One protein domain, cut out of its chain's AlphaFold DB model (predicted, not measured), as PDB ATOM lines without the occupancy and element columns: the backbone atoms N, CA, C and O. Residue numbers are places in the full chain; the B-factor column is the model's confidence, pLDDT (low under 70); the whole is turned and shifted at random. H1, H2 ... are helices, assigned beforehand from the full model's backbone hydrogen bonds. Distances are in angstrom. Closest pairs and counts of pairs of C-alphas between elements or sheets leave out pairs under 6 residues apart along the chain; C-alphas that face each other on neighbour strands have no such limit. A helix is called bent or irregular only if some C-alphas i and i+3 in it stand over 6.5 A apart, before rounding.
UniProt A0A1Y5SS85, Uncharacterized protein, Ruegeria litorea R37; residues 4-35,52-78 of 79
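This is residues 4 to 35 and 52 to 78 of the 79 residues of an uncharacterized protein of Ruegeria litorea R37 (UniProt A0A1Y5SS85). Two long separate helices make a flat, open T: H1 is the crossbar, and H2 is the stem, its first residues pointing at the middle of H1 across a gap. There is no packed core, and both helices stick out along most of their length. The printed part has 59 residues, with two named helices, H1 then H2, and no named strand; the class is all helix. It is extended, with a radius of gyration of the C-alphas of 19.6 A and spans of 54 by 44 by 11 A.

Start with H1, residues 4 to 33, and go on past the cut to H2, residues 55 to 76. The two are apart, with no C-alpha of the one within 8 A of the other. Residues 4 to 19 and 21 to 33 of H1 stand free, as do residues 55 to 60 and 62 to 76 of H2. In the backbone of H2 each O i to N i+4 pair is within hydrogen-bond range; in H1 25 of 26 are.

Find C-alpha 4 at (36.290, -11.566, 35.868); from there H1 runs 41.1 A to C-alpha 33 at (13.864, 2.258, 4.367). H1 is neither bent nor irregular, but only just: C-alphas 20 and 23 are 6.4 A apart. Next find C-alpha 55 at (32.844, -20.697, 13.437), where H2 begins; it runs 31.8 A to C-alpha 76 at (40.005, -38.121, -12.238).

Look at Asn 4 and Gln 78 for the two C-alphas farthest apart, 58.4 A. Residues 36 to 51 are not printed, and C-alphas 35 and 52 are 25.5 A apart across this cut, which lies in the link from H1 to H2. The mean pLDDT of the printed part is 75.3; 21 residues are under 70, among them 28 to 35, 52 to 57 and 76 to 78.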
ATOM      1  N   ASN A   4      35.871 -12.073  37.177       88.75
ATOM      2  CA  ASN A   4      36.290 -11.566  35.868       88.75
ATOM      3  C   ASN A   4      35.977 -12.534  34.713       88.75
ATOM      4  O   ASN A   4      35.639 -12.095  33.617       88.75
ATOM      5  N   GLN A   5      36.043 -13.852  34.936       81.94
ATOM      6  CA  GLN A   5      35.694 -14.842  33.911       81.94
ATOM      7  C   GLN A   5      34.184 -14.866  33.661       81.94
ATOM      8  O   GLN A   5      33.763 -14.926  32.510       81.94
ATOM      9  N   ILE A   6      33.374 -14.739  34.716       85.88
ATOM     10  CA  ILE A   6      31.910 -14.679  34.612       85.88
ATOM     11  C   ILE A   6      31.484 -13.421  33.846       85.88
ATOM     12  O   ILE A   6      30.681 -13.512  32.920       85.88
ATOM     13  N   ILE A   7      32.074 -12.263  34.160       86.06
ATOM     14  CA  ILE A   7      31.804 -11.003  33.450       86.06
ATOM     15  C   ILE A   7      32.192 -11.118  31.975       86.06
ATOM     16  O   ILE A   7      31.397 -10.765  31.105       86.06
ATOM     17  N   ASN A   8      33.367 -11.676  31.674       90.31
ATOM     18  CA  ASN A   8      33.806 -11.881  30.296       90.31
ATOM     19  C   ASN A   8      32.896 -12.849  29.532       90.31
ATOM     20  O   ASN A   8      32.668 -12.656  28.337       90.31
ATOM     21  N   MET A   9      32.328 -13.856  30.203       91.69
ATOM     22  CA  MET A   9      31.325 -14.731  29.599       91.69
ATOM     23  C   MET A   9      30.027 -13.979  29.317       91.69
ATOM     24  O   MET A   9      29.542 -14.033  28.191       91.69
ATOM     25  N   ILE A  10      29.503 -13.227  30.287       89.12
ATOM     26  CA  ILE A  10      28.245 -12.489  30.140       89.12
ATOM     27  C   ILE A  10      28.369 -11.405  29.069       89.12
ATOM     28  O   ILE A  10      27.564 -11.387  28.141       89.12
ATOM     29  N   MET A  11      29.397 -10.552  29.132       91.62
ATOM     30  CA  MET A  11      29.640  -9.515  28.124       91.62
ATOM     31  C   MET A  11      29.778 -10.119  26.730       91.62
ATOM     32  O   MET A  11      29.140  -9.650  25.789       91.62
ATOM     33  N   ARG A  12      30.539 -11.213  26.588       87.44
ATOM     34  CA  ARG A  12      30.674 -11.910  25.305       87.44
ATOM     35  C   ARG A  12      29.345 -12.497  24.836       87.44
ATOM     36  O   ARG A  12      29.048 -12.414  23.651       87.44
ATOM     37  N   THR A  13      28.537 -13.087  25.713       91.06
ATOM     38  CA  THR A  13      27.228 -13.648  25.346       91.06
ATOM     39  C   THR A  13      26.232 -12.558  24.960       91.06
ATOM     40  O   THR A  13      25.514 -12.730  23.977       91.06
ATOM     41  N   VAL A  14      26.206 -11.437  25.679       89.31
ATOM     42  CA  VAL A  14      25.326 -10.296  25.398       89.31
ATOM     43  C   VAL A  14      25.732  -9.619  24.093       89.31
ATOM     44  O   VAL A  14      24.892  -9.503  23.208       89.31
ATOM     45  N   MET A  15      27.011  -9.278  23.911       87.88
ATOM     46  CA  MET A  15      27.518  -8.722  22.651       87.88
ATOM     47  C   MET A  15      27.263  -9.670  21.482       87.88
ATOM     48  O   MET A  15      26.744  -9.255  20.453       87.88
ATOM     49  N   ARG A  16      27.540 -10.971  21.645       87.00
ATOM     50  CA  ARG A  16      27.272 -11.973  20.603       87.00
ATOM     51  C   ARG A  16      25.790 -12.039  20.252       87.00
ATOM     52  O   ARG A  16      25.462 -12.141  19.078       87.00
ATOM     53  N   ARG A  17      24.886 -11.979  21.233       86.12
ATOM     54  CA  ARG A  17      23.440 -11.958  20.974       86.12
ATOM     55  C   ARG A  17      23.020 -10.662  20.288       86.12
ATOM     56  O   ARG A  17      22.395 -10.745  19.244       86.12
ATOM     57  N   LEU A  18      23.431  -9.503  20.800       84.94
ATOM     58  CA  LEU A  18      23.102  -8.188  20.243       84.94
ATOM     59  C   LEU A  18      23.629  -7.990  18.822       84.94
ATOM     60  O   LEU A  18      22.928  -7.438  17.985       84.94
ATOM     61  N   ILE A  19      24.834  -8.461  18.519       82.00
ATOM     62  CA  ILE A  19      25.389  -8.366  17.167       82.00
ATOM     63  C   ILE A  19      24.659  -9.343  16.238       82.00
ATOM     64  O   ILE A  19      24.222  -8.955  15.157       82.00
ATOM     65  N   ASN A  20      24.437 -10.585  16.680       78.38
ATOM     66  CA  ASN A  20      23.776 -11.595  15.853       78.38
ATOM     67  C   ASN A  20      22.306 -11.269  15.559       78.38
ATOM     68  O   ASN A  20      21.822 -11.617  14.481       78.38
ATOM     69  N   THR A  21      21.591 -10.635  16.491       72.88
ATOM     70  CA  THR A  21      20.160 -10.340  16.332       72.88
ATOM     71  C   THR A  21      19.879  -8.872  16.025       72.88
ATOM     72  O   THR A  21      19.023  -8.584  15.196       72.88
ATOM     73  N   GLY A  22      20.598  -7.939  16.647       68.69
ATOM     74  CA  GLY A  22      20.348  -6.501  16.548       68.69
ATOM     75  C   GLY A  22      20.918  -5.864  15.284       68.69
ATOM     76  O   GLY A  22      20.219  -5.096  14.628       68.69
ATOM     77  N   VAL A  23      22.147  -6.210  14.890       70.25
ATOM     78  CA  VAL A  23      22.774  -5.603  13.700       70.25
ATOM     79  C   VAL A  23      22.163  -6.158  12.413       70.25
ATOM     80  O   VAL A  23      21.828  -5.388  11.521       70.25
ATOM     81  N   ASN A  24      21.917  -7.469  12.337       67.81
ATOM     82  CA  ASN A  24      21.304  -8.088  11.154       67.81
ATOM     83  C   ASN A  24      19.875  -7.583  10.892       67.81
ATOM     84  O   ASN A  24      19.529  -7.276   9.752       67.81
ATOM     85  N   ALA A  25      19.052  -7.454  11.939       70.75
ATOM     86  CA  ALA A  25      17.692  -6.931  11.809       70.75
ATOM     87  C   ALA A  25      17.680  -5.415  11.554       70.75
ATOM     88  O   ALA A  25      16.907  -4.938  10.723       70.75
ATOM     89  N   GLY A  26      18.558  -4.666  12.230       66.81
ATOM     90  CA  GLY A  26      18.692  -3.222  12.048       66.81
ATOM     91  C   GLY A  26      19.177  -2.851  10.650       66.81
ATOM     92  O   GLY A  26      18.640  -1.932  10.039       66.81
ATOM     93  N   PHE A  27      20.132  -3.604  10.102       70.38
ATOM     94  CA  PHE A  27      20.649  -3.376   8.758       70.38
ATOM     95  C   PHE A  27      19.643  -3.777   7.670       70.38
ATOM     96  O   PHE A  27      19.456  -3.021   6.720       70.38
ATOM     97  N   ASP A  28      18.927  -4.903   7.811       68.06
ATOM     98  CA  ASP A  28      17.863  -5.286   6.864       68.06
ATOM     99  C   ASP A  28      16.713  -4.259   6.862       68.06
ATOM    100  O   ASP A  28      16.268  -3.820   5.799       68.06
ATOM    101  N   ALA A  29      16.289  -3.788   8.040       68.00
ATOM    102  CA  ALA A  29      15.276  -2.740   8.171       68.00
ATOM    103  C   ALA A  29      15.743  -1.388   7.602       68.00
ATOM    104  O   ALA A  29      15.010  -0.753   6.841       68.00
ATOM    105  N   ALA A  30      16.978  -0.973   7.896       68.50
ATOM    106  CA  ALA A  30      17.562   0.252   7.348       68.50
ATOM    107  C   ALA A  30      17.712   0.178   5.819       68.50
ATOM    108  O   ALA A  30      17.397   1.134   5.110       68.50
ATOM    109  N   SER A  31      18.114  -0.980   5.289       62.09
ATOM    110  CA  SER A  31      18.258  -1.195   3.845       62.09
ATOM    111  C   SER A  31      16.924  -1.132   3.089       62.09
ATOM    112  O   SER A  31      16.901  -0.731   1.923       62.09
ATOM    113  N   LYS A  32      15.810  -1.481   3.750       61.66
ATOM    114  CA  LYS A  32      14.446  -1.370   3.207       61.66
ATOM    115  C   LYS A  32      13.900   0.055   3.250       61.66
ATOM    116  O   LYS A  32      13.123   0.414   2.373       61.66
ATOM    117  N   ILE A  33      14.309   0.863   4.227       62.31
ATOM    118  CA  ILE A  33      13.864   2.258   4.367       62.31
ATOM    119  C   ILE A  33      14.515   3.181   3.319       62.31
ATOM    120  O   ILE A  33      13.908   4.167   2.917       62.31
ATOM    121  N   GLY A  34      15.712   2.852   2.823       53.91
ATOM    122  CA  GLY A  34      16.460   3.707   1.888       53.91
ATOM    123  C   GLY A  34      16.278   3.436   0.387       53.91
ATOM    124  O   GLY A  34      16.944   4.092  -0.410       53.91
ATOM    125  N   ARG A  35      15.453   2.464  -0.041       55.62
ATOM    126  CA  ARG A  35      15.369   2.055  -1.463       55.62
ATOM    127  C   ARG A  35      13.932   2.085  -2.014       55.62
ATOM    128  O   ARG A  35      13.098   1.325  -1.522       55.62
ATOM    129  N   GLU A  52      32.056 -11.758   8.974       49.50
ATOM    130  CA  GLU A  52      33.131 -12.628   9.467       49.50
ATOM    131  C   GLU A  52      32.565 -14.029   9.743       49.50
ATOM    132  O   GLU A  52      31.600 -14.151  10.517       49.50
ATOM    133  N   PRO A  53      33.061 -15.067   9.049       50.75
ATOM    134  CA  PRO A  53      32.358 -16.329   8.973       50.75
ATOM    135  C   PRO A  53      32.258 -16.890  10.386       50.75
ATOM    136  O   PRO A  53      33.257 -17.131  11.066       50.75
ATOM    137  N   THR A  54      31.025 -17.054  10.867       56.72
ATOM    138  CA  THR A  54      30.808 -17.663  12.181       56.72
ATOM    139  C   THR A  54      31.525 -19.016  12.218       56.72
ATOM    140  O   THR A  54      31.582 -19.697  11.192       56.72
ATOM    141  N   PRO A  55      32.066 -19.457  13.365       54.72
ATOM    142  CA  PRO A  55      32.844 -20.697  13.437       54.72
ATOM    143  C   PRO A  55      32.094 -21.919  12.873       54.72
ATOM    144  O   PRO A  55      32.710 -22.816  12.307       54.72
ATOM    145  N   GLU A  56      30.758 -21.920  12.921       62.38
ATOM    146  CA  GLU A  56      29.928 -22.935  12.261       62.38
ATOM    147  C   GLU A  56      29.897 -22.841  10.727       62.38
ATOM    148  O   GLU A  56      29.812 -23.867  10.053       62.38
ATOM    149  N   GLN A  57      29.927 -21.638  10.155       66.56
ATOM    150  CA  GLN A  57      29.990 -21.436   8.706       66.56
ATOM    151  C   GLN A  57      31.358 -21.847   8.162       66.56
ATOM    152  O   GLN A  57      31.398 -22.571   7.168       66.56
ATOM    153  N   ILE A  58      32.442 -21.492   8.867       71.00
ATOM    154  CA  ILE A  58      33.805 -21.948   8.549       71.00
ATOM    155  C   ILE A  58      33.851 -23.480   8.533       71.00
ATOM    156  O   ILE A  58      34.343 -24.087   7.583       71.00
ATOM    157  N   GLU A  59      33.293 -24.122   9.562       69.31
ATOM    158  CA  GLU A  59      33.293 -25.582   9.667       69.31
ATOM    159  C   GLU A  59      32.464 -26.238   8.552       69.31
ATOM    160  O   GLU A  59      32.904 -27.185   7.896       69.31
ATOM    161  N   ARG A  60      31.278 -25.697   8.248       77.25
ATOM    162  CA  ARG A  60      30.436 -26.196   7.147       77.25
ATOM    163  C   ARG A  60      31.115 -26.051   5.789       77.25
ATOM    164  O   ARG A  60      30.948 -26.926   4.937       77.25
ATOM    165  N   GLU A  61      31.846 -24.968   5.570       78.81
ATOM    166  CA  GLU A  61      32.575 -24.726   4.330       78.81
ATOM    167  C   GLU A  61      33.759 -25.684   4.178       78.81
ATOM    168  O   GLU A  61      33.885 -26.330   3.136       78.81
ATOM    169  N   ARG A  62      34.528 -25.907   5.251       77.44
ATOM    170  CA  ARG A  62      35.582 -26.935   5.295       77.44
ATOM    171  C   ARG A  62      35.040 -28.317   4.948       77.44
ATOM    172  O   ARG A  62      35.574 -28.997   4.072       77.44
ATOM    173  N   ILE A  63      33.928 -28.715   5.567       85.75
ATOM    174  CA  ILE A  63      33.288 -30.008   5.299       85.75
ATOM    175  C   ILE A  63      32.852 -30.122   3.828       85.75
ATOM    176  O   ILE A  63      32.960 -31.196   3.227       85.75
ATOM    177  N   ARG A  64      32.359 -29.036   3.221       86.62
ATOM    178  CA  ARG A  64      31.959 -29.016   1.803       86.62
ATOM    179  C   ARG A  64      33.163 -29.116   0.869       86.62
ATOM    180  O   ARG A  64      33.120 -29.935  -0.048       86.62
ATOM    181  N   ALA A  65      34.228 -28.364   1.135       85.12
ATOM    182  CA  ALA A  65      35.462 -28.395   0.354       85.12
ATOM    183  C   ALA A  65      36.086 -29.800   0.344       85.12
ATOM    184  O   ALA A  65      36.395 -30.342  -0.717       85.12
ATOM    185  N   ILE A  66      36.146 -30.458   1.509       88.12
ATOM    186  CA  ILE A  66      36.652 -31.833   1.637       88.12
ATOM    187  C   ILE A  66      35.828 -32.815   0.791       88.12
ATOM    188  O   ILE A  66      36.383 -33.687   0.116       88.12
ATOM    189  N   ARG A  67      34.493 -32.694   0.789       86.69
ATOM    190  CA  ARG A  67      33.632 -33.568  -0.029       86.69
ATOM    191  C   ARG A  67      33.829 -33.347  -1.524       86.69
ATOM    192  O   ARG A  67      33.778 -34.317  -2.276       86.69
ATOM    193  N   GLN A  68      34.020 -32.106  -1.954       86.88
ATOM    194  CA  GLN A  68      34.230 -31.783  -3.364       86.88
ATOM    195  C   GLN A  68      35.582 -32.296  -3.854       86.88
ATOM    196  O   GLN A  68      35.621 -32.979  -4.875       86.88
ATOM    197  N   ALA A  69      36.649 -32.097  -3.078       84.25
ATOM    198  CA  ALA A  69      37.969 -32.643  -3.383       84.25
ATOM    199  C   ALA A  69      37.932 -34.175  -3.520       84.25
ATOM    200  O   ALA A  69      38.464 -34.731  -4.478       84.25
ATOM    201  N   ARG A  70      37.212 -34.870  -2.625       82.00
ATOM    202  CA  ARG A  70      37.010 -36.327  -2.732       82.00
ATOM    203  C   ARG A  70      36.241 -36.747  -3.984       82.00
ATOM    204  O   ARG A  70      36.515 -37.816  -4.518       82.00
ATOM    205  N   ARG A  71      35.262 -35.962  -4.440       82.25
ATOM    206  CA  ARG A  71      34.511 -36.260  -5.673       82.25
ATOM    207  C   ARG A  71      35.367 -36.028  -6.916       82.25
ATOM    208  O   ARG A  71      35.391 -36.900  -7.773       82.25
ATOM    209  N   ALA A  72      36.107 -34.924  -6.965       82.00
ATOM    210  CA  ALA A  72      37.018 -34.612  -8.064       82.00
ATOM    211  C   ALA A  72      38.139 -35.655  -8.193       82.00
ATOM    212  O   ALA A  72      38.411 -36.139  -9.287       82.00
ATOM    213  N   ALA A  73      38.717 -36.092  -7.068       78.44
ATOM    214  CA  ALA A  73      39.712 -37.165  -7.056       78.44
ATOM    215  C   ALA A  73      39.149 -38.501  -7.570       78.44
ATOM    216  O   ALA A  73      39.860 -39.254  -8.226       78.44
ATOM    217  N   ARG A  74      37.867 -38.796  -7.316       75.00
ATOM    218  CA  ARG A  74      37.203 -39.992  -7.865       75.00
ATOM    219  C   ARG A  74      36.916 -39.871  -9.358       75.00
ATOM    220  O   ARG A  74      37.053 -40.863 -10.057       75.00
ATOM    221  N   GLN A  75      36.550 -38.682  -9.834       73.19
ATOM    222  CA  GLN A  75      36.304 -38.422 -11.256       73.19
ATOM    223  C   GLN A  75      37.587 -38.550 -12.085       73.19
ATOM    224  O   GLN A  75      37.583 -39.222 -13.111       73.19
ATOM    225  N   ASN A  76      38.697 -37.999 -11.589       66.12
ATOM    226  CA  ASN A  76      40.005 -38.121 -12.238       66.12
ATOM    227  C   ASN A  76      40.568 -39.549 -12.211       66.12
ATOM    228  O   ASN A  76      41.422 -39.872 -13.021       66.12
ATOM    229  N   ASN A  77      40.106 -40.399 -11.290       60.56
ATOM    230  CA  ASN A  77      40.540 -41.794 -11.177       60.56
ATOM    231  C   ASN A  77      39.554 -42.785 -11.835       60.56
ATOM    232  O   ASN A  77      39.680 -43.992 -11.640       60.56
ATOM    233  N   GLN A  78      38.542 -42.272 -12.548       57.47
ATOM    234  CA  GLN A  78      37.585 -43.030 -13.366       57.47
ATOM    235  C   GLN A  78      37.694 -42.698 -14.869       57.47
ATOM    236  O   GLN A  78      36.851 -43.157 -15.637       57.47
TER     237      GLN A  78